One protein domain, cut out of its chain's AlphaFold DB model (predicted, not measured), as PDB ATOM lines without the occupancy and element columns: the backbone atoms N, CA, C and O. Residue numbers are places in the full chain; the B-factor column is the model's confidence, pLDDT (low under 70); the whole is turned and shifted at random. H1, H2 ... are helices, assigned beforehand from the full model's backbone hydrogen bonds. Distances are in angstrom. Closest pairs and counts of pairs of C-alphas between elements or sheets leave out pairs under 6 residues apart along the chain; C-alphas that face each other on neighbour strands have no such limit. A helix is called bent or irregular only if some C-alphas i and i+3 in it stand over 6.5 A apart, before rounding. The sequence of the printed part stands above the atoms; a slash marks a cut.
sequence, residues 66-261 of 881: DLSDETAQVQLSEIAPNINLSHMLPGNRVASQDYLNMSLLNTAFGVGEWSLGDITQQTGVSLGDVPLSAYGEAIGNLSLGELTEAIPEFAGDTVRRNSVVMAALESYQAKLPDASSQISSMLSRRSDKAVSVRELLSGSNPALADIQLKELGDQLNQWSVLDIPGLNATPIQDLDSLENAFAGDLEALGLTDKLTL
ATOM      1  N   ASP A  66     108.488  42.928  22.830       74.56
ATOM      2  CA  ASP A  66     109.014  44.232  22.439       74.56
ATOM      3  C   ASP A  66     108.069  44.844  21.404       74.56
ATOM      4  O   ASP A  66     107.772  44.224  20.381       74.56
ATOM      5  N   LEU A  67     107.581  46.045  21.688       66.62
ATOM      6  CA  LEU A  67     106.631  46.751  20.837       66.62
ATOM      7  C   LEU A  67     107.294  47.888  20.048       66.62
ATOM      8  O   LEU A  67     106.624  48.838  19.656       66.62
ATOM      9  N   SER A  68     108.603  47.788  19.784       60.09
ATOM     10  CA  SER A  68     109.414  48.796  19.087       60.09
ATOM     11  C   SER A  68     109.063  49.064  17.613       60.09
ATOM     12  O   SER A  68     109.703  49.922  17.004       60.09
ATOM     13  N   ASP A  69     108.123  48.334  17.001       60.09
ATOM     14  CA  ASP A  69     107.730  48.563  15.602       60.09
ATOM     15  C   ASP A  69     106.808  49.788  15.483       60.09
ATOM     16  O   ASP A  69     105.581  49.715  15.587       60.09
ATOM     17  N   GLU A  70     107.442  50.940  15.272       51.59
ATOM     18  CA  GLU A  70     106.833  52.269  15.143       51.59
ATOM     19  C   GLU A  70     105.759  52.321  14.035       51.59
ATOM     20  O   GLU A  70     104.786  53.069  14.129       51.59
ATOM     21  N   THR A  71     105.880  51.476  13.005       52.91
ATOM     22  CA  THR A  71     104.957  51.415  11.861       52.91
ATOM     23  C   THR A  71     103.617  50.784  12.226       52.91
ATOM     24  O   THR A  71     102.565  51.280  11.815       52.91
ATOM     25  N   ALA A  72     103.650  49.713  13.023       52.59
ATOM     26  CA  ALA A  72     102.449  49.044  13.500       52.59
ATOM     27  C   ALA A  72     101.689  49.952  14.474       52.59
ATOM     28  O   ALA A  72     100.486  50.137  14.309       52.59
ATOM     29  N   GLN A  73     102.389  50.589  15.421       57.22
ATOM     30  CA  GLN A  73     101.771  51.465  16.423       57.22
ATOM     31  C   GLN A  73     101.001  52.644  15.805       57.22
ATOM     32  O   GLN A  73      99.898  52.961  16.251       57.22
ATOM     33  N   VAL A  74     101.542  53.268  14.752       56.75
ATOM     34  CA  VAL A  74     100.875  54.383  14.059       56.75
ATOM     35  C   VAL A  74      99.594  53.909  13.368       56.75
ATOM     36  O   VAL A  74      98.533  54.477  13.615       56.75
ATOM     37  N   GLN A  75      99.656  52.826  12.585       57.16
ATOM     38  CA  GLN A  75      98.480  52.270  11.898       57.16
ATOM     39  C   GLN A  75      97.414  51.763  12.882       57.16
ATOM     40  O   GLN A  75      96.220  51.938  12.650       57.16
ATOM     41  N   LEU A  76      97.848  51.187  14.007       54.75
ATOM     42  CA  LEU A  76      97.007  50.763  15.125       54.75
ATOM     43  C   LEU A  76      96.255  51.929  15.771       54.75
ATOM     44  O   LEU A  76      95.042  51.844  15.957       54.75
ATOM     45  N   SER A  77      96.964  53.016  16.090       57.81
ATOM     46  CA  SER A  77      96.379  54.189  16.748       57.81
ATOM     47  C   SER A  77      95.321  54.900  15.891       57.81
ATOM     48  O   SER A  77      94.434  55.560  16.425       57.81
ATOM     49  N   GLU A  78      95.379  54.741  14.563       53.78
ATOM     50  CA  GLU A  78      94.432  55.350  13.620       53.78
ATOM     51  C   GLU A  78      93.101  54.590  13.505       53.78
ATOM     52  O   GLU A  78      92.067  55.200  13.233       53.78
ATOM     53  N   ILE A  79      93.106  53.268  13.694       42.06
ATOM     54  CA  ILE A  79      91.933  52.401  13.455       42.06
ATOM     55  C   ILE A  79      91.362  51.751  14.697       42.06
ATOM     56  O   ILE A  79      90.197  51.355  14.707       42.06
ATOM     57  N   ALA A  80      92.172  51.650  15.738       49.69
ATOM     58  CA  ALA A  80      91.749  51.251  17.057       49.69
ATOM     59  C   ALA A  80      92.160  52.377  18.022       49.69
ATOM     60  O   ALA A  80      93.022  52.168  18.873       49.69
ATOM     61  N   PRO A  81      91.566  53.585  17.884       46.62
ATOM     62  CA  PRO A  81      91.930  54.766  18.679       46.62
ATOM     63  C   PRO A  81      91.758  54.549  20.186       46.62
ATOM     64  O   PRO A  81      92.290  55.307  20.992       46.62
ATOM     65  N   ASN A  82      91.029  53.498  20.552       45.38
ATOM     66  CA  ASN A  82      90.755  53.118  21.920       45.38
ATOM     67  C   ASN A  82      91.766  52.092  22.473       45.38
ATOM     68  O   ASN A  82      91.745  51.807  23.661       45.38
ATOM     69  N   ILE A  83      92.673  51.547  21.649       50.00
ATOM     70  CA  ILE A  83      93.835  50.811  22.152       50.00
ATOM     71  C   ILE A  83      94.836  51.863  22.611       50.00
ATOM     72  O   ILE A  83      95.519  52.489  21.799       50.00
ATOM     73  N   ASN A  84      94.894  52.099  23.919       49.44
ATOM     74  CA  ASN A  84      95.841  53.046  24.484       49.44
ATOM     75  C   ASN A  84      97.262  52.466  24.349       49.44
ATOM     76  O   ASN A  84      97.701  51.691  25.172       49.44
ATOM     77  N   LEU A  85      97.993  52.821  23.292       55.78
ATOM     78  CA  LEU A  85      99.387  52.394  23.095       55.78
ATOM     79  C   LEU A  85     100.393  53.341  23.779       55.78
ATOM     80  O   LEU A  85     101.595  53.253  23.543       55.78
ATOM     81  N   SER A  86      99.929  54.304  24.585       51.31
ATOM     82  CA  SER A  86     100.770  55.414  25.055       51.31
ATOM     83  C   SER A  86     101.791  55.016  26.129       51.31
ATOM     84  O   SER A  86     102.813  55.690  26.279       51.31
ATOM     85  N   HIS A  87     101.576  53.900  26.830       51.84
ATOM     86  CA  HIS A  87     102.534  53.305  27.772       51.84
ATOM     87  C   HIS A  87     103.584  52.413  27.090       51.84
ATOM     88  O   HIS A  87     104.554  51.999  27.729       51.84
ATOM     89  N   MET A  88     103.451  52.160  25.784       54.81
ATOM     90  CA  MET A  88     104.350  51.310  25.002       54.81
ATOM     91  C   MET A  88     105.572  52.103  24.517       54.81
ATOM     92  O   MET A  88     105.718  52.435  23.342       54.81
ATOM     93  N   LEU A  89     106.461  52.440  25.456       55.19
ATOM     94  CA  LEU A  89     107.699  53.163  25.162       55.19
ATOM     95  C   LEU A  89     108.679  52.295  24.339       55.19
ATOM     96  O   LEU A  89     108.932  51.148  24.718       55.19
ATOM     97  N   PRO A  90     109.308  52.840  23.276       52.06
ATOM     98  CA  PRO A  90     110.282  52.111  22.466       52.06
ATOM     99  C   PRO A  90     111.435  51.520  23.297       52.06
ATOM    100  O   PRO A  90     112.103  52.243  24.041       52.06
ATOM    101  N   GLY A  91     111.696  50.218  23.140       55.16
ATOM    102  CA  GLY A  91     112.804  49.502  23.787       55.16
ATOM    103  C   GLY A  91     112.493  48.889  25.157       55.16
ATOM    104  O   GLY A  91     113.385  48.286  25.760       55.16
ATOM    105  N   ASN A  92     111.255  49.008  25.647       63.47
ATOM    106  CA  ASN A  92     110.797  48.325  26.855       63.47
ATOM    107  C   ASN A  92     109.951  47.097  26.492       63.47
ATOM    108  O   ASN A  92     109.069  47.168  25.640       63.47
ATOM    109  N   ARG A  93     110.193  45.976  27.182       71.69
ATOM    110  CA  ARG A  93     109.300  44.811  27.111       71.69
ATOM    111  C   ARG A  93     108.022  45.118  27.883       71.69
ATOM    112  O   ARG A  93     108.104  45.552  29.030       71.69
ATOM    113  N   VAL A  94     106.882  44.862  27.258       78.50
ATOM    114  CA  VAL A  94     105.550  45.112  27.821       78.50
ATOM    115  C   VAL A  94     104.944  43.782  28.263       78.50
ATOM    116  O   VAL A  94     105.080  42.782  27.553       78.50
ATOM    117  N   ALA A  95     104.354  43.753  29.458       85.50
ATOM    118  CA  ALA A  95     103.704  42.566  30.006       85.50
ATOM    119  C   ALA A  95     102.369  42.296  29.296       85.50
ATOM    120  O   ALA A  95     101.794  43.192  28.680       85.50
ATOM    121  N   SER A  96     101.884  41.058  29.347       87.25
ATOM    122  CA  SER A  96     100.691  40.639  28.608       87.25
ATOM    123  C   SER A  96      99.427  41.364  29.019       87.25
ATOM    124  O   SER A  96      98.652  41.764  28.147       87.25
ATOM    125  N   GLN A  97      99.265  41.629  30.313       87.12
ATOM    126  CA  GLN A  97      98.136  42.396  30.815       87.12
ATOM    127  C   GLN A  97      98.082  43.835  30.280       87.12
ATOM    128  O   GLN A  97      97.006  44.421  30.270       87.12
ATOM    129  N   ASP A  98      99.203  44.367  29.778       81.25
ATOM    130  CA  ASP A  98      99.339  45.740  29.285       81.25
ATOM    131  C   ASP A  98      99.247  45.844  27.752       81.25
ATOM    132  O   ASP A  98      99.266  46.947  27.214       81.25
ATOM    133  N   TYR A  99      99.179  44.733  27.009       80.19
ATOM    134  CA  TYR A  99      98.967  44.765  25.551       80.19
ATOM    135  C   TYR A  99      97.738  43.967  25.091       80.19
ATOM    136  O   TYR A  99      97.297  44.127  23.951       80.19
ATOM    137  N   LEU A 100      97.167  43.119  25.953       85.88
ATOM    138  CA  LEU A 100      95.893  42.441  25.720       85.88
ATOM    139  C   LEU A 100      94.761  43.272  26.322       85.88
ATOM    140  O   LEU A 100      94.624  43.367  27.539       85.88
ATOM    141  N   ASN A 101      93.943  43.874  25.464       85.56
ATOM    142  CA  ASN A 101      92.748  44.608  25.878       85.56
ATOM    143  C   ASN A 101      91.473  43.769  25.744       85.56
ATOM    144  O   ASN A 101      91.465  42.712  25.100       85.56
ATOM    145  N   MET A 102      90.383  44.262  26.330       86.50
ATOM    146  CA  MET A 102      89.102  43.558  26.331       86.50
ATOM    147  C   MET A 102      88.526  43.374  24.926       86.50
ATOM    148  O   MET A 102      87.930  42.339  24.672       86.50
ATOM    149  N   SER A 103      88.751  44.284  23.977       83.50
ATOM    150  CA  SER A 103      88.272  44.137  22.593       83.50
ATOM    151  C   SER A 103      88.929  42.953  21.861       83.50
ATOM    152  O   SER A 103      88.250  42.165  21.188       83.50
ATOM    153  N   LEU A 104      90.248  42.777  22.024       86.25
ATOM    154  CA  LEU A 104      90.986  41.627  21.492       86.25
ATOM    155  C   LEU A 104      90.519  40.335  22.162       86.25
ATOM    156  O   LEU A 104      90.186  39.367  21.478       86.25
ATOM    157  N   LEU A 105      90.444  40.340  23.494       89.50
ATOM    158  CA  LEU A 105      89.988  39.189  24.268       89.50
ATOM    159  C   LEU A 105      88.506  38.877  24.028       89.50
ATOM    160  O   LEU A 105      88.116  37.721  24.115       89.50
ATOM    161  N   ASN A 106      87.678  39.856  23.667       87.75
ATOM    162  CA  ASN A 106      86.280  39.636  23.308       87.75
ATOM    163  C   ASN A 106      86.189  38.948  21.948       87.75
ATOM    164  O   ASN A 106      85.545  37.912  21.805       87.75
ATOM    165  N   THR A 107      86.917  39.470  20.959       84.12
ATOM    166  CA  THR A 107      86.971  38.859  19.626       84.12
ATOM    167  C   THR A 107      87.499  37.422  19.688       84.12
ATOM    168  O   THR A 107      87.010  36.558  18.956       84.12
ATOM    169  N   ALA A 108      88.479  37.165  20.559       88.19
ATOM    170  CA  ALA A 108      89.130  35.867  20.679       88.19
ATOM    171  C   ALA A 108      88.387  34.877  21.586       88.19
ATOM    172  O   ALA A 108      88.188  33.728  21.202       88.19
ATOM    173  N   PHE A 109      87.985  35.338  22.770       89.94
ATOM    174  CA  PHE A 109      87.540  34.514  23.895       89.94
ATOM    175  C   PHE A 109      86.159  34.920  24.443       89.94
ATOM    176  O   PHE A 109      85.693  34.328  25.412       89.94
ATOM    177  N   GLY A 110      85.473  35.888  23.828       88.56
ATOM    178  CA  GLY A 110      84.094  36.265  24.163       88.56
ATOM    179  C   GLY A 110      83.922  37.038  25.473       88.56
ATOM    180  O   GLY A 110      82.802  37.136  25.961       88.56
ATOM    181  N   VAL A 111      84.999  37.578  26.057       88.12
ATOM    182  CA  VAL A 111      84.959  38.257  27.369       88.12
ATOM    183  C   VAL A 111      84.045  39.491  27.412       88.12
ATOM    184  O   VAL A 111      83.667  39.924  28.491       88.12
ATOM    185  N   GLY A 112      83.668  40.067  26.268       85.94
ATOM    186  CA  GLY A 112      82.800  41.247  26.216       85.94
ATOM    187  C   GLY A 112      81.369  40.976  26.678       85.94
ATOM    188  O   GLY A 112      80.720  41.891  27.176       85.94
ATOM    189  N   GLU A 113      80.908  39.725  26.577       85.50
ATOM    190  CA  GLU A 113      79.603  39.284  27.090       85.50
ATOM    191  C   GLU A 113      79.571  39.202  28.624       85.50
ATOM    192  O   GLU A 113      78.499  39.167  29.223       85.50
ATOM    193  N   TRP A 114      80.735  39.152  29.280       92.50
ATOM    194  CA  TRP A 114      80.812  39.154  30.736       92.50
ATOM    195  C   TRP A 114      80.628  40.551  31.307       92.50
ATOM    196  O   TRP A 114      81.127  41.538  30.776       92.50
ATOM    197  N   SER A 115      79.975  40.606  32.458       95.06
ATOM    198  CA  SER A 115      79.989  41.742  33.370       95.06
ATOM    199  C   SER A 115      81.137  41.633  34.384       95.06
ATOM    200  O   SER A 115      81.744  40.573  34.572       95.06
ATOM    201  N   LEU A 116      81.410  42.717  35.121       94.25
ATOM    202  CA  LEU A 116      82.346  42.668  36.255       94.25
ATOM    203  C   LEU A 116      81.891  41.652  37.322       94.25
ATOM    204  O   LEU A 116      82.721  41.013  37.968       94.25
ATOM    205  N   GLY A 117      80.576  41.468  37.480       92.69
ATOM    206  CA  GLY A 117      79.981  40.450  38.342       92.69
ATOM    207  C   GLY A 117      80.307  39.025  37.895       92.69
ATOM    208  O   GLY A 117      80.665  38.195  38.735       92.69
ATOM    209  N   ASP A 118      80.275  38.748  36.594       93.50
ATOM    210  CA  ASP A 118      80.604  37.421  36.059       93.50
ATOM    211  C   ASP A 118      82.073  37.065  36.313       93.50
ATOM    212  O   ASP A 118      82.365  35.961  36.772       93.50
ATOM    213  N   ILE A 119      82.996  38.023  36.141       91.56
ATOM    214  CA  ILE A 119      84.416  37.825  36.483       91.56
ATOM    215  C   ILE A 119      84.545  37.424  37.955       91.56
ATOM    216  O   ILE A 119      85.208  36.437  38.279       91.56
ATOM    217  N   THR A 120      83.863  38.130  38.861       89.88
ATOM    218  CA  THR A 120      83.908  37.798  40.291       89.88
ATOM    219  C   THR A 120      83.293  36.452  40.645       89.88
ATOM    220  O   THR A 120      83.754  35.798  41.584       89.88
ATOM    221  N   GLN A 121      82.295  35.992  39.885       89.62
ATOM    222  CA  GLN A 121      81.742  34.651  40.046       89.62
ATOM    223  C   GLN A 121      82.780  33.573  39.710       89.62
ATOM    224  O   GLN A 121      82.814  32.539  40.378       89.62
ATOM    225  N   GLN A 122      83.642  33.825  38.720       89.25
ATOM    226  CA  GLN A 122      84.708  32.901  38.330       89.25
ATOM    227  C   GLN A 122      85.912  32.961  39.282       89.25
ATOM    228  O   GLN A 122      86.489  31.928  39.619       89.25
ATOM    229  N   THR A 123      86.296  34.152  39.754       92.94
ATOM    230  CA  THR A 123      87.527  34.349  40.546       92.94
ATOM    231  C   THR A 123      87.320  34.260  42.056       92.94
ATOM    232  O   THR A 123      88.287  34.110  42.812       92.94
ATOM    233  N   GLY A 124      86.075  34.394  42.522       90.69
ATOM    234  CA  GLY A 124      85.717  34.466  43.938       90.69
ATOM    235  C   GLY A 124      86.110  35.779  44.632       90.69
ATOM    236  O   GLY A 124      86.010  35.864  45.856       90.69
ATOM    237  N   VAL A 125      86.579  36.790  43.891       92.31
ATOM    238  CA  VAL A 125      86.882  38.126  44.434       92.31
ATOM    239  C   VAL A 125      85.580  38.894  44.640       92.31
ATOM    240  O   VAL A 125      84.764  38.952  43.742       92.31
ATOM    241  N   SER A 126      85.353  39.509  45.800       92.25
ATOM    242  CA  SER A 126      84.137  40.302  46.024       92.25
ATOM    243  C   SER A 126      84.268  41.701  45.417       92.25
ATOM    244  O   SER A 126      85.196  42.432  45.762       92.25
ATOM    245  N   LEU A 127      83.298  42.122  44.595       92.38
ATOM    246  CA  LEU A 127      83.249  43.486  44.044       92.38
ATOM    247  C   LEU A 127      83.257  44.575  45.127       92.38
ATOM    248  O   LEU A 127      83.778  45.659  44.891       92.38
ATOM    249  N   GLY A 128      82.689  44.296  46.306       91.94
ATOM    250  CA  GLY A 128      82.650  45.247  47.422       91.94
ATOM    251  C   GLY A 128      83.994  45.439  48.131       91.94
ATOM    252  O   GLY A 128      84.168  46.432  48.833       91.94
ATOM    253  N   ASP A 129      84.941  44.516  47.940       91.31
ATOM    254  CA  ASP A 129      86.270  44.575  48.560       91.31
ATOM    255  C   ASP A 129      87.296  45.301  47.672       91.31
ATOM    256  O   ASP A 129      88.404  45.605  48.122       91.31
ATOM    257  N   VAL A 130      86.934  45.594  46.418       95.31
ATOM    258  CA  VAL A 130      87.804  46.238  45.430       95.31
ATOM    259  C   VAL A 130      87.336  47.680  45.196       95.31
ATOM    260  O   VAL A 130      86.236  47.889  44.673       95.31
ATOM    261  N   PRO A 131      88.141  48.694  45.566       96.50
ATOM    262  CA  PRO A 131      87.769  50.087  45.355       96.50
ATOM    263  C   PRO A 131      87.770  50.448  43.865       96.50
ATOM    264  O   PRO A 131      88.554  49.897  43.094       96.50
ATOM    265  N   LEU A 132      86.964  51.436  43.461       95.94
ATOM    266  CA  LEU A 132      86.884  51.897  42.063       95.94
ATOM    267  C   LEU A 132      88.239  52.352  41.491       95.94
ATOM    268  O   LEU A 132      88.466  52.256  40.290       95.94
ATOM    269  N   SER A 133      89.156  52.821  42.339       94.56
ATOM    270  CA  SER A 133      90.521  53.211  41.951       94.56
ATOM    271  C   SER A 133      91.400  52.039  41.503       94.56
ATOM    272  O   SER A 133      92.351  52.254  40.755       94.56
ATOM    273  N   ALA A 134      91.108  50.815  41.954       94.44
ATOM    274  CA  ALA A 134      91.893  49.628  41.620       94.44
ATOM    275  C   ALA A 134      91.679  49.164  40.174       94.44
ATOM    276  O   ALA A 134      92.477  48.380  39.677       94.44
ATOM    277  N   TYR A 135      90.639  49.673  39.510       92.38
ATOM    278  CA  TYR A 135      90.324  49.363  38.119       92.38
ATOM    279  C   TYR A 135      90.995  50.313  37.114       92.38
ATOM    280  O   TYR A 135      90.585  50.383  35.956       92.38
ATOM    281  N   GLY A 136      91.948  51.128  37.576       88.56
ATOM    282  CA  GLY A 136      92.759  51.988  36.719       88.56
ATOM    283  C   GLY A 136      91.946  52.862  35.762       88.56
ATOM    284  O   GLY A 136      91.035  53.600  36.162       88.56
ATOM    285  N   GLU A 137      92.309  52.799  34.483       85.44
ATOM    286  CA  GLU A 137      91.676  53.596  33.434       85.44
ATOM    287  C   GLU A 137      90.299  53.059  33.031       85.44
ATOM    288  O   GLU A 137      89.455  53.855  32.616       85.44
ATOM    289  N   ALA A 138      90.035  51.763  33.232       89.25
ATOM    290  CA  ALA A 138      88.775  51.116  32.862       89.25
ATOM    291  C   ALA A 138      87.567  51.779  33.537       89.25
ATOM    292  O   ALA A 138      86.606  52.163  32.875       89.25
ATOM    293  N   ILE A 139      87.640  51.981  34.856       92.56
ATOM    294  CA  ILE A 139      86.614  52.727  35.600       92.56
ATOM    295  C   ILE A 139      86.888  54.229  35.574       92.56
ATOM    296  O   ILE A 139      85.952  55.026  35.537       92.56
ATOM    297  N   GLY A 140      88.155  54.648  35.590       92.00
ATOM    298  CA  GLY A 140      88.509  56.065  35.612       92.00
ATOM    299  C   GLY A 140      87.971  56.846  34.407       92.00
ATOM    300  O   GLY A 140      87.569  58.002  34.555       92.00
ATOM    301  N   ASN A 141      87.940  56.238  33.221       91.50
ATOM    302  CA  ASN A 141      87.485  56.901  32.000       91.50
ATOM    303  C   ASN A 141      85.963  56.872  31.797       91.50
ATOM    304  O   ASN A 141      85.482  57.672  30.991       91.50
ATOM    305  N   LEU A 142      85.219  56.066  32.569       94.00
ATOM    306  CA  LEU A 142      83.757  56.049  32.516       94.00
ATOM    307  C   LEU A 142      83.206  57.454  32.743       94.00
ATOM    308  O   LEU A 142      83.519  58.121  33.737       94.00
ATOM    309  N   SER A 143      82.371  57.896  31.809       94.25
ATOM    310  CA  SER A 143      81.681  59.178  31.903       94.25
ATOM    311  C   SER A 143      80.275  59.014  32.475       94.25
ATOM    312  O   SER A 143      79.654  57.953  32.369       94.25
ATOM    313  N   LEU A 144      79.728  60.079  33.067       93.19
ATOM    314  CA  LEU A 144      78.326  60.071  33.502       93.19
ATOM    315  C   LEU A 144      77.367  59.832  32.326       93.19
ATOM    316  O   LEU A 144      76.316  59.215  32.515       93.19
ATOM    317  N   GLY A 145      77.717  60.317  31.132       93.00
ATOM    318  CA  GLY A 145      76.980  60.096  29.892       93.00
ATOM    319  C   GLY A 145      76.937  58.624  29.504       93.00
ATOM    320  O   GLY A 145      75.848  58.073  29.385       93.00
ATOM    321  N   GLU A 146      78.106  57.991  29.410       94.00
ATOM    322  CA  GLU A 146      78.255  56.568  29.079       94.00
ATOM    323  C   GLU A 146      77.471  55.679  30.054       94.00
ATOM    324  O   GLU A 146      76.636  54.881  29.636       94.00
ATOM    325  N   LEU A 147      77.627  55.899  31.365       94.88
ATOM    326  CA  LEU A 147      76.872  55.165  32.388       94.88
ATOM    327  C   LEU A 147      75.352  55.360  32.258       94.88
ATOM    328  O   LEU A 147      74.573  54.445  32.511       94.88
ATOM    329  N   THR A 148      74.897  56.555  31.874       94.00
ATOM    330  CA  THR A 148      73.463  56.863  31.716       94.00
ATOM    331  C   THR A 148      72.867  56.274  30.435       94.00
ATOM    332  O   THR A 148      71.657  56.011  30.373       94.00
ATOM    333  N   GLU A 149      73.693  56.109  29.406       92.50
ATOM    334  CA  GLU A 149      73.325  55.492  28.136       92.50
ATOM    335  C   GLU A 149      73.261  53.970  28.269       92.50
ATOM    336  O   GLU A 149      72.216  53.385  27.977       92.50
ATOM    337  N   ALA A 150      74.317  53.358  28.806       90.62
ATOM    338  CA  ALA A 150      74.448  51.911  28.918       90.62
ATOM    339  C   ALA A 150      73.621  51.300  30.063       90.62
ATOM    340  O   ALA A 150      73.192  50.153  29.966       90.62
ATOM    341  N   ILE A 151      73.363  52.039  31.156       95.69
ATOM    342  CA  ILE A 151      72.810  51.457  32.391       95.69
ATOM    343  C   ILE A 151      71.473  52.111  32.788       95.69
ATOM    344  O   ILE A 151      71.441  53.192  33.392       95.69
ATOM    345  N   PRO A 152      70.322  51.455  32.527       93.38
ATOM    346  CA  PRO A 152      69.002  51.988  32.868       93.38
ATOM    347  C   PRO A 152      68.807  52.282  34.360       93.38
ATOM    348  O   PRO A 152      68.139  53.260  34.707       93.38
ATOM    349  N   GLU A 153      69.389  51.459  35.236       92.50
ATOM    350  CA  GLU A 153      69.319  51.627  36.691       92.50
ATOM    351  C   GLU A 153      70.049  52.887  37.152       92.50
ATOM    352  O   GLU A 153      69.462  53.702  37.864       92.50
ATOM    353  N   PHE A 154      71.281  53.096  36.681       94.44
ATOM    354  CA  PHE A 154      72.044  54.317  36.933       94.44
ATOM    355  C   PHE A 154      71.299  55.554  36.423       94.44
ATOM    356  O   PHE A 154      71.131  56.540  37.141       94.44
ATOM    357  N   ALA A 155      70.775  55.479  35.199       91.69
ATOM    358  CA  ALA A 155      70.044  56.571  34.573       91.69
ATOM    359  C   ALA A 155      68.763  56.959  35.333       91.69
ATOM    360  O   ALA A 155      68.405  58.140  35.403       91.69
ATOM    361  N   GLY A 156      68.055  55.963  35.878       89.31
ATOM    362  CA  GLY A 156      66.842  56.135  36.677       89.31
ATOM    363  C   GLY A 156      67.103  56.491  38.141       89.31
ATOM    364  O   GLY A 156      66.183  56.956  38.826       89.31
ATOM    365  N   ASP A 157      68.331  56.304  38.629       90.50
ATOM    366  CA  ASP A 157      68.680  56.611  40.007       90.50
ATOM    367  C   ASP A 157      68.591  58.117  40.284       90.50
ATOM    368  O   ASP A 157      68.635  58.980  39.404       90.50
ATOM    369  N   THR A 158      68.379  58.448  41.550       88.44
ATOM    370  CA  THR A 158      68.173  59.821  41.984       88.44
ATOM    371  C   THR A 158      69.506  60.475  42.284       88.44
ATOM    372  O   THR A 158      70.230  59.995  43.152       88.44
ATOM    373  N   VAL A 159      69.763  61.648  41.699       84.88
ATOM    374  CA  VAL A 159      71.021  62.394  41.892       84.88
ATOM    375  C   VAL A 159      71.382  62.523  43.376       84.88
ATOM    376  O   VAL A 159      72.498  62.238  43.765       84.88
ATOM    377  N   ARG A 160      70.418  62.861  44.247       80.50
ATOM    378  CA  ARG A 160      70.654  63.007  45.699       80.50
ATOM    379  C   ARG A 160      71.022  61.710  46.434       80.50
ATOM    380  O   ARG A 160      71.557  61.800  47.535       80.50
ATOM    381  N   ARG A 161      70.625  60.547  45.915       81.62
ATOM    382  CA  ARG A 161      70.896  59.237  46.533       81.62
ATOM    383  C   ARG A 161      72.188  58.625  46.007       81.62
ATOM    384  O   ARG A 161      72.812  57.859  46.731       81.62
ATOM    385  N   ASN A 162      72.597  59.009  44.804       87.44
ATOM    386  CA  ASN A 162      73.816  58.537  44.184       87.44
ATOM    387  C   ASN A 162      75.028  59.354  44.666       87.44
ATOM    388  O   ASN A 162      75.258  60.482  44.220       87.44
ATOM    389  N   SER A 163      75.801  58.803  45.606       89.19
ATOM    390  CA  SER A 163      76.964  59.494  46.180       89.19
ATOM    391  C   SER A 163      78.073  59.753  45.164       89.19
ATOM    392  O   SER A 163      78.733  60.785  45.259       89.19
ATOM    393  N   VAL A 164      78.244  58.860  44.184       91.19
ATOM    394  CA  VAL A 164      79.262  58.994  43.131       91.19
ATOM    395  C   VAL A 164      78.924  60.178  42.223       91.19
ATOM    396  O   VAL A 164      79.756  61.061  42.026       91.19
ATOM    397  N   VAL A 165      77.675  60.268  41.752       90.38
ATOM    398  CA  VAL A 165      77.201  61.398  40.933       90.38
ATOM    399  C   VAL A 165      77.294  62.712  41.709       90.38
ATOM    400  O   VAL A 165      77.759  63.711  41.167       90.38
ATOM    401  N   MET A 166      76.894  62.734  42.984       87.25
ATOM    402  CA  MET A 166      77.010  63.936  43.818       87.25
ATOM    403  C   MET A 166      78.459  64.412  43.943       87.25
ATOM    404  O   MET A 166      78.725  65.594  43.725       87.25
ATOM    405  N   ALA A 167      79.390  63.504  44.238       89.81
ATOM    406  CA  ALA A 167      80.806  63.836  44.337       89.81
ATOM    407  C   ALA A 167      81.369  64.340  42.999       89.81
ATOM    408  O   ALA A 167      82.116  65.321  42.971       89.81
ATOM    409  N   ALA A 168      80.965  63.728  41.881       87.94
ATOM    410  CA  ALA A 168      81.396  64.134  40.545       87.94
ATOM    411  C   ALA A 168      80.922  65.558  40.216       87.94
ATOM    412  O   ALA A 168      81.708  66.394  39.768       87.94
ATOM    413  N   LEU A 169      79.662  65.878  40.528       84.06
ATOM    414  CA  LEU A 169      79.103  67.218  40.344       84.06
ATOM    415  C   LEU A 169      79.767  68.264  41.246       84.06
ATOM    416  O   LEU A 169      79.998  69.387  40.800       84.06
ATOM    417  N   GLU A 170      80.088  67.920  42.495       81.50
ATOM    418  CA  GLU A 170      80.807  68.806  43.419       81.50
ATOM    419  C   GLU A 170      82.241  69.084  42.938       81.50
ATOM    420  O   GLU A 170      82.671  70.244  42.919       81.50
ATOM    421  N   SER A 171      82.956  68.047  42.482       82.44
ATOM    422  CA  SER A 171      84.296  68.170  41.887       82.44
ATOM    423  C   SER A 171      84.268  69.049  40.631       82.44
ATOM    424  O   SER A 171      85.084  69.962  40.480       82.44
ATOM    425  N   TYR A 172      83.267  68.857  39.769       79.00
ATOM    426  CA  TYR A 172      83.081  69.651  38.557       79.00
ATOM    427  C   TYR A 172      82.693  71.111  38.856       79.00
ATOM    428  O   TYR A 172      83.239  72.044  38.262       79.00
ATOM    429  N   GLN A 173      81.812  71.349  39.837       75.12
ATOM    430  CA  GLN A 173      81.423  72.694  40.282       75.12
ATOM    431  C   GLN A 173      82.622  73.495  40.806       75.12
ATOM    432  O   GLN A 173      82.707  74.700  40.560       75.12
ATOM    433  N   ALA A 174      83.563  72.848  41.500       72.12
ATOM    434  CA  ALA A 174      84.781  73.500  41.978       72.12
ATOM    435  C   ALA A 174      85.682  74.003  40.828       72.12
ATOM    436  O   ALA A 174      86.434  74.961  41.016       72.12
ATOM    437  N   LYS A 175      85.582  73.395  39.637       70.75
ATOM    438  CA  LYS A 175      86.376  73.738  38.447       70.75
ATOM    439  C   LYS A 175      85.735  74.823  37.564       70.75
ATOM    440  O   LYS A 175      86.447  75.433  36.771       70.75
ATOM    441  N   LEU A 176      84.433  75.117  37.709       64.81
ATOM    442  CA  LEU A 176      83.701  76.078  36.862       64.81
ATOM    443  C   LEU A 176      82.825  77.067  37.668       64.81
ATOM    444  O   LEU A 176      81.687  76.748  38.026       64.81
ATOM    445  N   PRO A 177      83.281  78.321  37.872       58.09
ATOM    446  CA  PRO A 177      82.519  79.351  38.588       58.09
ATOM    447  C   PRO A 177      81.156  79.683  37.952       58.09
ATOM    448  O   PRO A 177      80.188  79.929  38.675       58.09
ATOM    449  N   ASP A 178      81.056  79.634  36.617       54.84
ATOM    450  CA  ASP A 178      79.866  80.058  35.861       54.84
ATOM    451  C   ASP A 178      78.744  78.998  35.829       54.84
ATOM    452  O   ASP A 178      77.560  79.342  35.809       54.84
ATOM    453  N   ALA A 179      79.089  77.706  35.916       55.06
ATOM    454  CA  ALA A 179      78.124  76.597  35.998       55.06
ATOM    455  C   ALA A 179      77.558  76.400  37.421       55.06
ATOM    456  O   ALA A 179      76.512  75.767  37.606       55.06
ATOM    457  N   SER A 180      78.214  76.989  38.430       59.06
ATOM    458  CA  SER A 180      77.883  76.817  39.848       59.06
ATOM    459  C   SER A 180      76.452  77.227  40.198       59.06
ATOM    460  O   SER A 180      75.826  76.580  41.034       59.06
ATOM    461  N   SER A 181      75.896  78.254  39.546       60.47
ATOM    462  CA  SER A 181      74.536  78.738  39.822       60.47
ATOM    463  C   SER A 181      73.453  77.762  39.348       60.47
ATOM    464  O   SER A 181      72.463  77.558  40.054       60.47
ATOM    465  N   GLN A 182      73.660  77.103  38.202       61.38
ATOM    466  CA  GLN A 182      72.737  76.109  37.655       61.38
ATOM    467  C   GLN A 182      72.768  74.828  38.487       61.38
ATOM    468  O   GLN A 182      71.714  74.400  38.963       61.38
ATOM    469  N   ILE A 183      73.966  74.293  38.753       64.00
ATOM    470  CA  ILE A 183      74.167  73.102  39.591       64.00
ATOM    471  C   ILE A 183      73.629  73.361  41.002       64.00
ATOM    472  O   ILE A 183      72.799  72.598  41.494       64.00
ATOM    473  N   SER A 184      73.966  74.503  41.613       64.44
ATOM    474  CA  SER A 184      73.439  74.880  42.931       64.44
ATOM    475  C   SER A 184      71.920  74.983  42.922       64.44
ATOM    476  O   SER A 184      71.291  74.497  43.853       64.44
ATOM    477  N   SER A 185      71.297  75.566  41.890       61.81
ATOM    478  CA  SER A 185      69.832  75.656  41.797       61.81
ATOM    479  C   SER A 185      69.157  74.284  41.678       61.81
ATOM    480  O   SER A 185      68.085  74.087  42.245       61.81
ATOM    481  N   MET A 186      69.792  73.322  41.001       60.12
ATOM    482  CA  MET A 186      69.305  71.946  40.875       60.12
ATOM    483  C   MET A 186      69.485  71.169  42.186       60.12
ATOM    484  O   MET A 186      68.527  70.571  42.675       60.12
ATOM    485  N   LEU A 187      70.657  71.275  42.822       62.22
ATOM    486  CA  LEU A 187      70.964  70.659  44.119       62.22
ATOM    487  C   LEU A 187      70.151  71.265  45.280       62.22
ATOM    488  O   LEU A 187      69.866  70.586  46.270       62.22
ATOM    489  N   SER A 188      69.730  72.532  45.172       59.31
ATOM    490  CA  SER A 188      68.949  73.237  46.202       59.31
ATOM    491  C   SER A 188      67.432  73.247  45.973       59.31
ATOM    492  O   SER A 188      66.703  73.678  46.874       59.31
ATOM    493  N   ARG A 189      66.911  72.693  44.860       56.16
ATOM    494  CA  ARG A 189      65.468  72.409  44.727       56.16
ATOM    495  C   ARG A 189      65.036  71.473  45.866       56.16
ATOM    496  O   ARG A 189      65.402  70.300  45.916       56.16
ATOM    497  N   ARG A 190      64.263  72.038  46.798       47.84
ATOM    498  CA  ARG A 190      63.587  71.386  47.937       47.84
ATOM    499  C   ARG A 190      62.205  70.819  47.568       47.84
ATOM    500  O   ARG A 190      61.375  70.648  48.450       47.84
ATOM    501  N   SER A 191      61.908  70.600  46.290       43.62
ATOM    502  CA  SER A 191      60.597  70.083  45.885       43.62
ATOM    503  C   SER A 191      60.607  68.562  45.859       43.62
ATOM    504  O   SER A 191      61.577  67.974  45.395       43.62
ATOM    505  N   ASP A 192      59.502  67.959  46.272       48.91
ATOM    506  CA  ASP A 192      59.234  66.525  46.459       48.91
ATOM    507  C   ASP A 192      59.319  65.645  45.184       48.91
ATOM    508  O   ASP A 192      58.719  64.575  45.110       48.91
ATOM    509  N   LYS A 193      60.052  66.087  44.155       56.94
ATOM    510  CA  LYS A 193      60.353  65.341  42.932       56.94
ATOM    511  C   LYS A 193      61.838  64.993  42.905       56.94
ATOM    512  O   LYS A 193      62.690  65.858  42.710       56.94
ATOM    513  N   ALA A 194      62.121  63.717  43.127       68.38
ATOM    514  CA  ALA A 194      63.405  63.083  42.867       68.38
ATOM    515  C   ALA A 194      63.833  63.344  41.407       68.38
ATOM    516  O   ALA A 194      63.189  62.834  40.496       68.38
ATOM    517  N   VAL A 195      64.879  64.153  41.191       81.31
ATOM    518  CA  VAL A 195      65.490  64.347  39.862       81.31
ATOM    519  C   VAL A 195      66.370  63.134  39.571       81.31
ATOM    520  O   VAL A 195      67.245  62.805  40.381       81.31
ATOM    521  N   SER A 196      66.115  62.465  38.448       88.38
ATOM    522  CA  SER A 196      66.927  61.329  37.993       88.38
ATOM    523  C   SER A 196      68.240  61.792  37.355       88.38
ATOM    524  O   SER A 196      68.337  62.938  36.907       88.38
ATOM    525  N   VAL A 197      69.243  60.914  37.281       87.69
ATOM    526  CA  VAL A 197      70.498  61.201  36.561       87.69
ATOM    527  C   VAL A 197      70.211  61.521  35.090       87.69
ATOM    528  O   VAL A 197      70.706  62.520  34.570       87.69
ATOM    529  N   ARG A 198      69.312  60.773  34.439       89.06
ATOM    530  CA  ARG A 198      68.887  61.054  33.058       89.06
ATOM    531  C   ARG A 198      68.268  62.441  32.900       89.06
ATOM    532  O   ARG A 198      68.609  63.164  31.967       89.06
ATOM    533  N   GLU A 199      67.378  62.841  33.809       85.06
ATOM    534  CA  GLU A 199      66.774  64.180  33.781       85.06
ATOM    535  C   GLU A 199      67.835  65.277  33.961       85.06
ATOM    536  O   GLU A 199      67.776  66.298  33.277       85.06
ATOM    537  N   LEU A 200      68.841  65.048  34.813       82.88
ATOM    538  CA  LEU A 200      69.960  65.971  35.000       82.88
ATOM    539  C   LEU A 200      70.791  66.138  33.717       82.88
ATOM    540  O   LEU A 200      71.028  67.273  33.297       82.88
ATOM    541  N   LEU A 201      71.216  65.032  33.099       83.88
ATOM    542  CA  LEU A 201      72.092  65.059  31.922       83.88
ATOM    543  C   LEU A 201      71.368  65.513  30.647       83.88
ATOM    544  O   LEU A 201      71.972  66.149  29.792       83.88
ATOM    545  N   SER A 202      70.055  65.280  30.551       80.81
ATOM    546  CA  SER A 202      69.208  65.834  29.478       80.81
ATOM    547  C   SER A 202      68.929  67.342  29.617       80.81
ATOM    548  O   SER A 202      68.261  67.942  28.771       80.81
ATOM    549  N   GLY A 203      69.409  67.961  30.702       69.88
ATOM    550  CA  GLY A 203      69.271  69.385  30.975       69.88
ATOM    551  C   GLY A 203      70.116  70.277  30.058       69.88
ATOM    552  O   GLY A 203      70.756  69.852  29.105       69.88
ATOM    553  N   SER A 204      70.135  71.577  30.351       60.78
ATOM    554  CA  SER A 204      70.732  72.596  29.468       60.78
ATOM    555  C   SER A 204      72.270  72.611  29.410       60.78
ATOM    556  O   SER A 204      72.818  73.499  28.760       60.78
ATOM    557  N   ASN A 205      72.963  71.694  30.095       72.69
ATOM    558  CA  ASN A 205      74.425  71.652  30.143       72.69
ATOM    559  C   ASN A 205      74.960  70.279  29.695       72.69
ATOM    560  O   ASN A 205      75.124  69.396  30.537       72.69
ATOM    561  N   PRO A 206      75.262  70.105  28.397       77.56
ATOM    562  CA  PRO A 206      75.752  68.835  27.864       77.56
ATOM    563  C   PRO A 206      77.109  68.417  28.451       77.56
ATOM    564  O   PRO A 206      77.371  67.227  28.555       77.56
ATOM    565  N   ALA A 207      77.920  69.361  28.944       82.50
ATOM    566  CA  ALA A 207      79.228  69.062  29.531       82.50
ATOM    567  C   ALA A 207      79.151  68.262  30.848       82.50
ATOM    568  O   ALA A 207      80.173  67.803  31.343       82.50
ATOM    569  N   LEU A 208      77.959  68.105  31.442       83.56
ATOM    570  CA  LEU A 208      77.773  67.215  32.592       83.56
ATOM    571  C   LEU A 208      77.889  65.736  32.207       83.56
ATOM    572  O   LEU A 208      78.282  64.931  33.045       83.56
ATOM    573  N   ALA A 209      77.539  65.380  30.967       87.56
ATOM    574  CA  ALA A 209      77.672  64.011  30.478       87.56
ATOM    575  C   ALA A 209      79.150  63.617  30.321       87.56
ATOM    576  O   ALA A 209      79.502  62.478  30.601       87.56
ATOM    577  N   ASP A 210      80.010  64.579  29.978       88.44
ATOM    578  CA  ASP A 210      81.444  64.372  29.739       88.44
ATOM    579  C   ASP A 210      82.277  64.227  31.026       88.44
ATOM    580  O   ASP A 210      83.481  63.987  30.955       88.44
ATOM    581  N   ILE A 211      81.672  64.391  32.211       89.50
ATOM    582  CA  ILE A 211      82.384  64.257  33.489       89.50
ATOM    583  C   ILE A 211      82.815  62.802  33.661       89.50
ATOM    584  O   ILE A 211      81.970  61.911  33.766       89.50
ATOM    585  N   GLN A 212      84.126  62.582  33.736       92.69
ATOM    586  CA  GLN A 212      84.723  61.260  33.923       92.69
ATOM    587  C   GLN A 212      85.004  60.971  35.398       92.69
ATOM    588  O   GLN A 212      85.372  61.867  36.165       92.69
ATOM    589  N   LEU A 213      84.903  59.705  35.802       93.94
ATOM    590  CA  LEU A 213      85.110  59.306  37.197       93.94
ATOM    591  C   LEU A 213      86.533  59.581  37.707       93.94
ATOM    592  O   LEU A 213      86.704  59.892  38.886       93.94
ATOM    593  N   LYS A 214      87.555  59.580  36.842       91.25
ATOM    594  CA  LYS A 214      88.944  59.919  37.213       91.25
ATOM    595  C   LYS A 214      89.096  61.319  37.804       91.25
ATOM    596  O   LYS A 214      90.057  61.586  38.521       91.25
ATOM    597  N   GLU A 215      88.141  62.218  37.557       89.88
ATOM    598  CA  GLU A 215      88.117  63.547  38.168       89.88
ATOM    599  C   GLU A 215      87.932  63.530  39.691       89.88
ATOM    600  O   GLU A 215      88.193  64.545  40.344       89.88
ATOM    601  N   LEU A 216      87.487  62.403  40.251       90.38
ATOM    602  CA  LEU A 216      87.350  62.175  41.688       90.38
ATOM    603  C   LEU A 216      88.694  61.848  42.365       90.38
ATOM    604  O   LEU A 216      88.812  61.991  43.584       90.38
ATOM    605  N   GLY A 217      89.716  61.452  41.597       90.81
ATOM    606  CA  GLY A 217      91.044  61.105  42.111       90.81
ATOM    607  C   GLY A 217      90.974  60.105  43.270       90.81
ATOM    608  O   GLY A 217      90.278  59.095  43.194       90.81
ATOM    609  N   ASP A 218      91.635  60.424  44.385       91.31
ATOM    610  CA  ASP A 218      91.686  59.565  45.578       91.31
ATOM    611  C   ASP A 218      90.313  59.275  46.207       91.31
ATOM    612  O   ASP A 218      90.190  58.334  46.995       91.31
ATOM    613  N   GLN A 219      89.272  60.057  45.887       91.81
ATOM    614  CA  GLN A 219      87.922  59.791  46.388       91.81
ATOM    615  C   GLN A 219      87.357  58.474  45.847       91.81
ATOM    616  O   GLN A 219      86.547  57.861  46.535       91.81
ATOM    617  N   LEU A 220      87.838  57.978  44.698       93.69
ATOM    618  CA  LEU A 220      87.451  56.670  44.152       93.69
ATOM    619  C   LEU A 220      87.720  55.504  45.117       93.69
ATOM    620  O   LEU A 220      87.046  54.485  45.037       93.69
ATOM    621  N   ASN A 221      88.634  55.664  46.081       95.25
ATOM    622  CA  ASN A 221      88.885  54.664  47.124       95.25
ATOM    623  C   ASN A 221      87.707  54.468  48.101       95.25
ATOM    624  O   ASN A 221      87.737  53.547  48.911       95.25
ATOM    625  N   GLN A 222      86.714  55.361  48.089       94.94
ATOM    626  CA  GLN A 222      85.564  55.327  49.000       94.94
ATOM    627  C   GLN A 222      84.407  54.476  48.475       94.94
ATOM    628  O   GLN A 222      83.507  54.155  49.247       94.94
ATOM    629  N   TRP A 223      84.425  54.147  47.183       95.88
ATOM    630  CA  TRP A 223      83.354  53.437  46.499       95.88
ATOM    631  C   TRP A 223      83.878  52.166  45.849       95.88
ATOM    632  O   TRP A 223      85.060  52.041  45.524       95.88
ATOM    633  N   SER A 224      82.957  51.246  45.632       96.00
ATOM    634  CA  SER A 224      83.113  50.001  44.897       96.00
ATOM    635  C   SER A 224      82.192  50.001  43.677       96.00
ATOM    636  O   SER A 224      81.349  50.886  43.510       96.00
ATOM    637  N   VAL A 225      82.301  48.970  42.839       94.69
ATOM    638  CA  VAL A 225      81.394  48.775  41.693       94.69
ATOM    639  C   VAL A 225      79.927  48.699  42.139       94.69
ATOM    640  O   VAL A 225      79.046  49.163  41.423       94.69
ATOM    641  N   LEU A 226      79.655  48.191  43.347       94.50
ATOM    642  CA  LEU A 226      78.297  48.065  43.893       94.50
ATOM    643  C   LEU A 226      77.649  49.414  44.244       94.50
ATOM    644  O   LEU A 226      76.430  49.483  44.399       94.50
ATOM    645  N   ASP A 227      78.441  50.482  44.364       94.94
ATOM    646  CA  ASP A 227      77.945  51.835  44.630       94.94
ATOM    647  C   ASP A 227      77.465  52.554  43.354       94.94
ATOM    648  O   ASP A 227      76.886  53.641  43.436       94.94
ATOM    649  N   ILE A 228      77.680  51.951  42.177       94.75
ATOM    650  CA  ILE A 228      77.167  52.414  40.884       94.75
ATOM    651  C   ILE A 228      76.065  51.434  40.435       94.75
ATOM    652  O   ILE A 228      76.377  50.331  39.984       94.75
ATOM    653  N   PRO A 229      74.772  51.801  40.552       93.25
ATOM    654  CA  PRO A 229      73.664  50.891  40.258       93.25
ATOM    655  C   PRO A 229      73.732  50.304  38.847       93.25
ATOM    656  O   PRO A 229      73.823  51.056  37.880       93.25
ATOM    657  N   GLY A 230      73.658  48.976  38.744       92.50
ATOM    658  CA  GLY A 230      73.658  48.219  37.489       92.50
ATOM    659  C   GLY A 230      75.041  47.926  36.890       92.50
ATOM    660  O   GLY A 230      75.151  46.983  36.116       92.50
ATOM    661  N   LEU A 231      76.108  48.632  37.292       95.44
ATOM    662  CA  LEU A 231      77.451  48.467  36.706       95.44
ATOM    663  C   LEU A 231      78.023  47.055  36.886       95.44
ATOM    664  O   LEU A 231      78.757  46.559  36.039       95.44
ATOM    665  N   ASN A 232      77.673  46.383  37.981       94.44
ATOM    666  CA  ASN A 232      78.111  45.016  38.242       94.44
ATOM    667  C   ASN A 232      77.532  43.985  37.261       94.44
ATOM    668  O   ASN A 232      78.097  42.903  37.172       94.44
ATOM    669  N   ALA A 233      76.409  44.283  36.602       94.25
ATOM    670  CA  ALA A 233      75.692  43.361  35.718       94.25
ATOM    671  C   ALA A 233      75.721  43.796  34.242       94.25
ATOM    672  O   ALA A 233      75.276  43.044  33.380       94.25
ATOM    673  N   THR A 234      76.223  44.995  33.944       95.31
ATOM    674  CA  THR A 234      76.380  45.482  32.571       95.31
ATOM    675  C   THR A 234      77.510  44.725  31.864       95.31
ATOM    676  O   THR A 234      78.615  44.666  32.418       95.31
ATOM    677  N   PRO A 235      77.268  44.158  30.667       94.56
ATOM    678  CA  PRO A 235      78.314  43.546  29.853       94.56
ATOM    679  C   PRO A 235      79.449  44.526  29.545       94.56
ATOM    680  O   PRO A 235      79.216  45.706  29.282       94.56
ATOM    681  N   ILE A 236      80.687  44.034  29.537       91.50
ATOM    682  CA  ILE A 236      81.887  44.827  29.239       91.50
ATOM    683  C   ILE A 236      81.783  45.497  27.867       91.50
ATOM    684  O   ILE A 236      82.201  46.641  27.716       91.50
ATOM    685  N   GLN A 237      81.213  44.811  26.876       87.44
ATOM    686  CA  GLN A 237      81.081  45.343  25.516       87.44
ATOM    687  C   GLN A 237      80.066  46.483  25.371       87.44
ATOM    688  O   GLN A 237      80.117  47.199  24.375       87.44
ATOM    689  N   ASP A 238      79.176  46.666  26.349       90.31
ATOM    690  CA  ASP A 238      78.185  47.750  26.348       90.31
ATOM    691  C   ASP A 238      78.755  49.056  26.936       90.31
ATOM    692  O   ASP A 238      78.089  50.091  26.926       90.31
ATOM    693  N   LEU A 239      79.984  49.014  27.461       90.00
ATOM    694  CA  LEU A 239      80.698  50.145  28.044       90.00
ATOM    695  C   LEU A 239      82.004  50.355  27.278       90.00
ATOM    696  O   LEU A 239      82.981  49.643  27.508       90.00
ATOM    697  N   ASP A 240      82.037  51.352  26.393       86.12
ATOM    698  CA  ASP A 240      83.208  51.699  25.579       86.12
ATOM    699  C   ASP A 240      84.497  51.797  26.417       86.12
ATOM    700  O   ASP A 240      85.551  51.316  26.002       86.12
ATOM    701  N   SER A 241      84.445  52.384  27.614       87.00
ATOM    702  CA  SER A 241      85.618  52.498  28.492       87.00
ATOM    703  C   SER A 241      86.131  51.132  28.971       87.00
ATOM    704  O   SER A 241      87.344  50.948  29.074       87.00
ATOM    705  N   LEU A 242      85.242  50.160  29.222       89.81
ATOM    706  CA  LEU A 242      85.618  48.797  29.623       89.81
ATOM    707  C   LEU A 242      86.014  47.928  28.424       89.81
ATOM    708  O   LEU A 242      87.006  47.209  28.508       89.81
ATOM    709  N   GLU A 243      85.294  48.010  27.300       86.06
ATOM    710  CA  GLU A 243      85.610  47.280  26.059       86.06
ATOM    711  C   GLU A 243      87.045  47.571  25.586       86.06
ATOM    712  O   GLU A 243      87.707  46.736  24.966       86.06
ATOM    713  N   ASN A 244      87.543  48.764  25.896       79.94
ATOM    714  CA  ASN A 244      88.851  49.234  25.466       79.94
ATOM    715  C   ASN A 244      89.917  49.215  26.573       79.94
ATOM    716  O   ASN A 244      91.076  49.532  26.305       79.94
ATOM    717  N   ALA A 245      89.552  48.796  27.785       86.25
ATOM    718  CA  ALA A 245      90.476  48.639  28.897       86.25
ATOM    719  C   ALA A 245      91.476  47.501  28.666       86.25
ATOM    720  O   ALA A 245      91.192  46.514  27.974       86.25
ATOM    721  N   PHE A 246      92.643  47.615  29.296       87.75
ATOM    722  CA  PHE A 246      93.624  46.541  29.319       87.75
ATOM    723  C   PHE A 246      93.247  45.478  30.345       87.75
ATOM    724  O   PHE A 246      92.565  45.754  31.330       87.75
ATOM    725  N   ALA A 247      93.705  44.244  30.141       90.56
ATOM    726  CA  ALA A 247      93.473  43.180  31.113       90.56
ATOM    727  C   ALA A 247      94.047  43.522  32.497       90.56
ATOM    728  O   ALA A 247      93.443  43.154  33.503       90.56
ATOM    729  N   GLY A 248      95.135  44.300  32.547       90.06
ATOM    730  CA  GLY A 248      95.739  44.791  33.788       90.06
ATOM    731  C   GLY A 248      94.818  45.697  34.606       90.06
ATOM    732  O   GLY A 248      94.842  45.643  35.832       90.06
ATOM    733  N   ASP A 249      93.919  46.450  33.963       91.00
ATOM    734  CA  ASP A 249      92.925  47.258  34.680       91.00
ATOM    735  C   ASP A 249      91.917  46.386  35.454       91.00
ATOM    736  O   ASP A 249      91.253  46.863  36.368       91.00
ATOM    737  N   LEU A 250      91.793  45.097  35.125       92.88
ATOM    738  CA  LEU A 250      90.920  44.142  35.814       92.88
ATOM    739  C   LEU A 250      91.710  43.104  36.635       92.88
ATOM    740  O   LEU A 250      91.124  42.148  37.154       92.88
ATOM    741  N   GLU A 251      93.022  43.303  36.823       92.50
ATOM    742  CA  GLU A 251      93.890  42.440  37.644       92.50
ATOM    743  C   GLU A 251      93.377  42.343  39.088       92.50
ATOM    744  O   GLU A 251      93.371  41.269  39.686       92.50
ATOM    745  N   ALA A 252      92.834  43.437  39.637       92.62
ATOM    746  CA  ALA A 252      92.264  43.448  40.985       92.62
ATOM    747  C   ALA A 252      91.081  42.473  41.159       92.62
ATOM    748  O   ALA A 252      90.810  42.032  42.280       92.62
ATOM    749  N   LEU A 253      90.398  42.101  40.068       93.31
ATOM    750  CA  LEU A 253      89.358  41.071  40.069       93.31
ATOM    751  C   LEU A 253      89.906  39.651  39.900       93.31
ATOM    752  O   LEU A 253      89.147  38.698  40.054       93.31
ATOM    753  N   GLY A 254      91.200  39.490  39.629       92.31
ATOM    754  CA  GLY A 254      91.840  38.213  39.326       92.31
ATOM    755  C   GLY A 254      91.659  37.755  37.880       92.31
ATOM    756  O   GLY A 254      91.768  36.560  37.610       92.31
ATOM    757  N   LEU A 255      91.326  38.667  36.954       93.00
ATOM    758  CA  LEU A 255      91.127  38.319  35.542       93.00
ATOM    759  C   LEU A 255      92.406  37.748  34.909       93.00
ATOM    760  O   LEU A 255      92.316  36.870  34.055       93.00
ATOM    761  N   THR A 256      93.579  38.249  35.306       91.88
ATOM    762  CA  THR A 256      94.838  37.966  34.608       91.88
ATOM    763  C   THR A 256      95.605  36.764  35.151       91.88
ATOM    764  O   THR A 256      96.255  36.072  34.368       91.88
ATOM    765  N   ASP A 257      95.492  36.490  36.455       90.38
ATOM    766  CA  ASP A 257      96.279  35.490  37.188       90.38
ATOM    767  C   ASP A 257      95.439  34.318  37.736       90.38
ATOM    768  O   ASP A 257      95.936  33.196  37.845       90.38
ATOM    769  N   LYS A 258      94.162  34.543  38.088       90.38
ATOM    770  CA  LYS A 258      93.287  33.500  38.663       90.38
ATOM    771  C   LYS A 258      92.458  32.746  37.632       90.38
ATOM    772  O   LYS A 258      91.928  31.685  37.963       90.38
ATOM    773  N   LEU A 259      92.320  33.277  36.417       91.25
ATOM    774  CA  LEU A 259      91.557  32.646  35.341       91.25
ATOM    775  C   LEU A 259      92.482  32.134  34.244       91.25
ATOM    776  O   LEU A 259      93.180  32.894  33.582       91.25
ATOM    777  N   THR A 260      92.416  30.828  34.009       92.75
ATOM    778  CA  THR A 260      92.954  30.230  32.785       92.75
ATOM    779  C   THR A 260      91.991  30.455  31.622       92.75
ATOM    780  O   THR A 260      90.779  30.523  31.840       92.75
ATOM    781  N   LEU A 261      92.486  30.448  30.386       90.94
ATOM    782  CA  LEU A 261      91.686  30.610  29.172       90.94
ATOM    783  C   LEU A 261      90.561  29.570  29.046       90.94
ATOM    784  O   LEU A 261      89.546  29.857  28.422       90.94
TER     785      LEU A 261
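AT A GLANCE: This is residues 66 to 261 of the 881 residues of an uncharacterized protein of Leptolyngbyaceae cyanobacterium CCMR0081 (UniProt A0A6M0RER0). Look for an elongated body of short helices and loops in which H12, H4, H10, H7 and H8 form a gently curved row, each touching the next, with the hairpin of H7 and H8 at one end of the row. H5, H6 and H9 make a small cluster to one side of this row, H11 packs on H4, H2 and H3 lie toward the H12 end, and H1 is set off from the other helices at the end of a long link. The printed part has 196 residues with twelve named helices, H1 to H12 in order along the chain, and no named strand. Its class is all helix, though under half of the residues, 95 of 196, are in named elements. The whole is compact, with a radius of gyration of the C-alphas of 18.3 A, and spans 58 by 37 by 27 A.

IN THESE COORDINATES: Begin with the longest helix, H7, residues 163 to 175: find C-alpha 163 at (76.964, 59.494, 46.180); from there it runs 18.7 A to C-alpha 175 at (86.376, 73.738, 38.447). Next come H8, residues 180 to 188, 11.5 A long, and H9, residues 197 to 201. H10, residues 213 to 222, is 12.5 A long; then look for H11, residues 240 to 243, and H12, residues 247 to 253. Go back to C-alpha 70 at (106.833, 52.269, 15.143), where H1, residues 70 to 79, begins its 15.0 A. After it come H2, residues 102 to 109, H3, residues 116 to 123, 10.7 A long, H4, residues 132 to 140, H5, residues 144 to 150, and H6, residues 152 to 156. Three helices are irregular: in H4 C-alphas 134 and 137 are 9.1 A apart, in H10 C-alphas 215 and 218 are 9.1 A apart, and in H12 C-alphas 249 and 252 are 7.4 A apart.

HOW THE PARTS SIT: Start at H7, which forms a helical hairpin with H8, at a shallow tilt of 27 degrees, opposite ways; with residues 169 to 174 alone it touches H8, the closest C-alphas being those of Gln 173 and Ser 180 at 5.5 A. With residues 167 to 172 alone H7 touches H10, at a steep tilt of 50 degrees, opposite ways; C-alphas 168 and 216, the closest, are 6.4 A apart. H10 touches H4, the hub, at a shallow tilt of 15 degrees, opposite ways, closest at C-alphas 140 and 214, 4.2 A. H4 also touches H12, at a shallow tilt of 26 degrees, opposite ways, closest at C-alphas 135 and 249, 4.8 A. H4 touches H11 too, closest at C-alphas 138 and 242, 5.1 A. H2 and H11 only just touch, with 3 pairs of C-alphas within 8 A, the closest 102 and 243 at 5.1 A. H3 and H12 only just touch, also with 3 such pairs, the closest 120 and 253 at 6.4 A. H6 touches H9, closest at C-alphas 155 and 198, 4.9 A, and H5 and H6 touch only at the corner, closest at C-alphas 148 and 155, 4.5 A. H1 touches no helix. In H2, H3, H5, H6, H8 and H9 every O i to N i+4 pair is within hydrogen-bond range; the counts are 5 of 6 in H1, 8 of 9 in H7, 1 of 5 in H4, 0 of 6 in H10 and 1 of 3 in H12, and H11 is too short for such a pair. For O i to N i+3 they are 4 of 6 in H4, 6 of 7 in H10 and 3 of 4 in H12.

THE WHOLE: The two C-alphas farthest apart, those of Gly 91 and Asp 192, are 60.6 A apart, and the printed part has no cut. Look for the long links H1 to H2, H9 to H10 and H10 to H11, of 22, 11 and 17 residues. The mean pLDDT of the printed part is 81.2; 47 residues, 67 to 92, 176 to 194 and 203 to 204, are under 70.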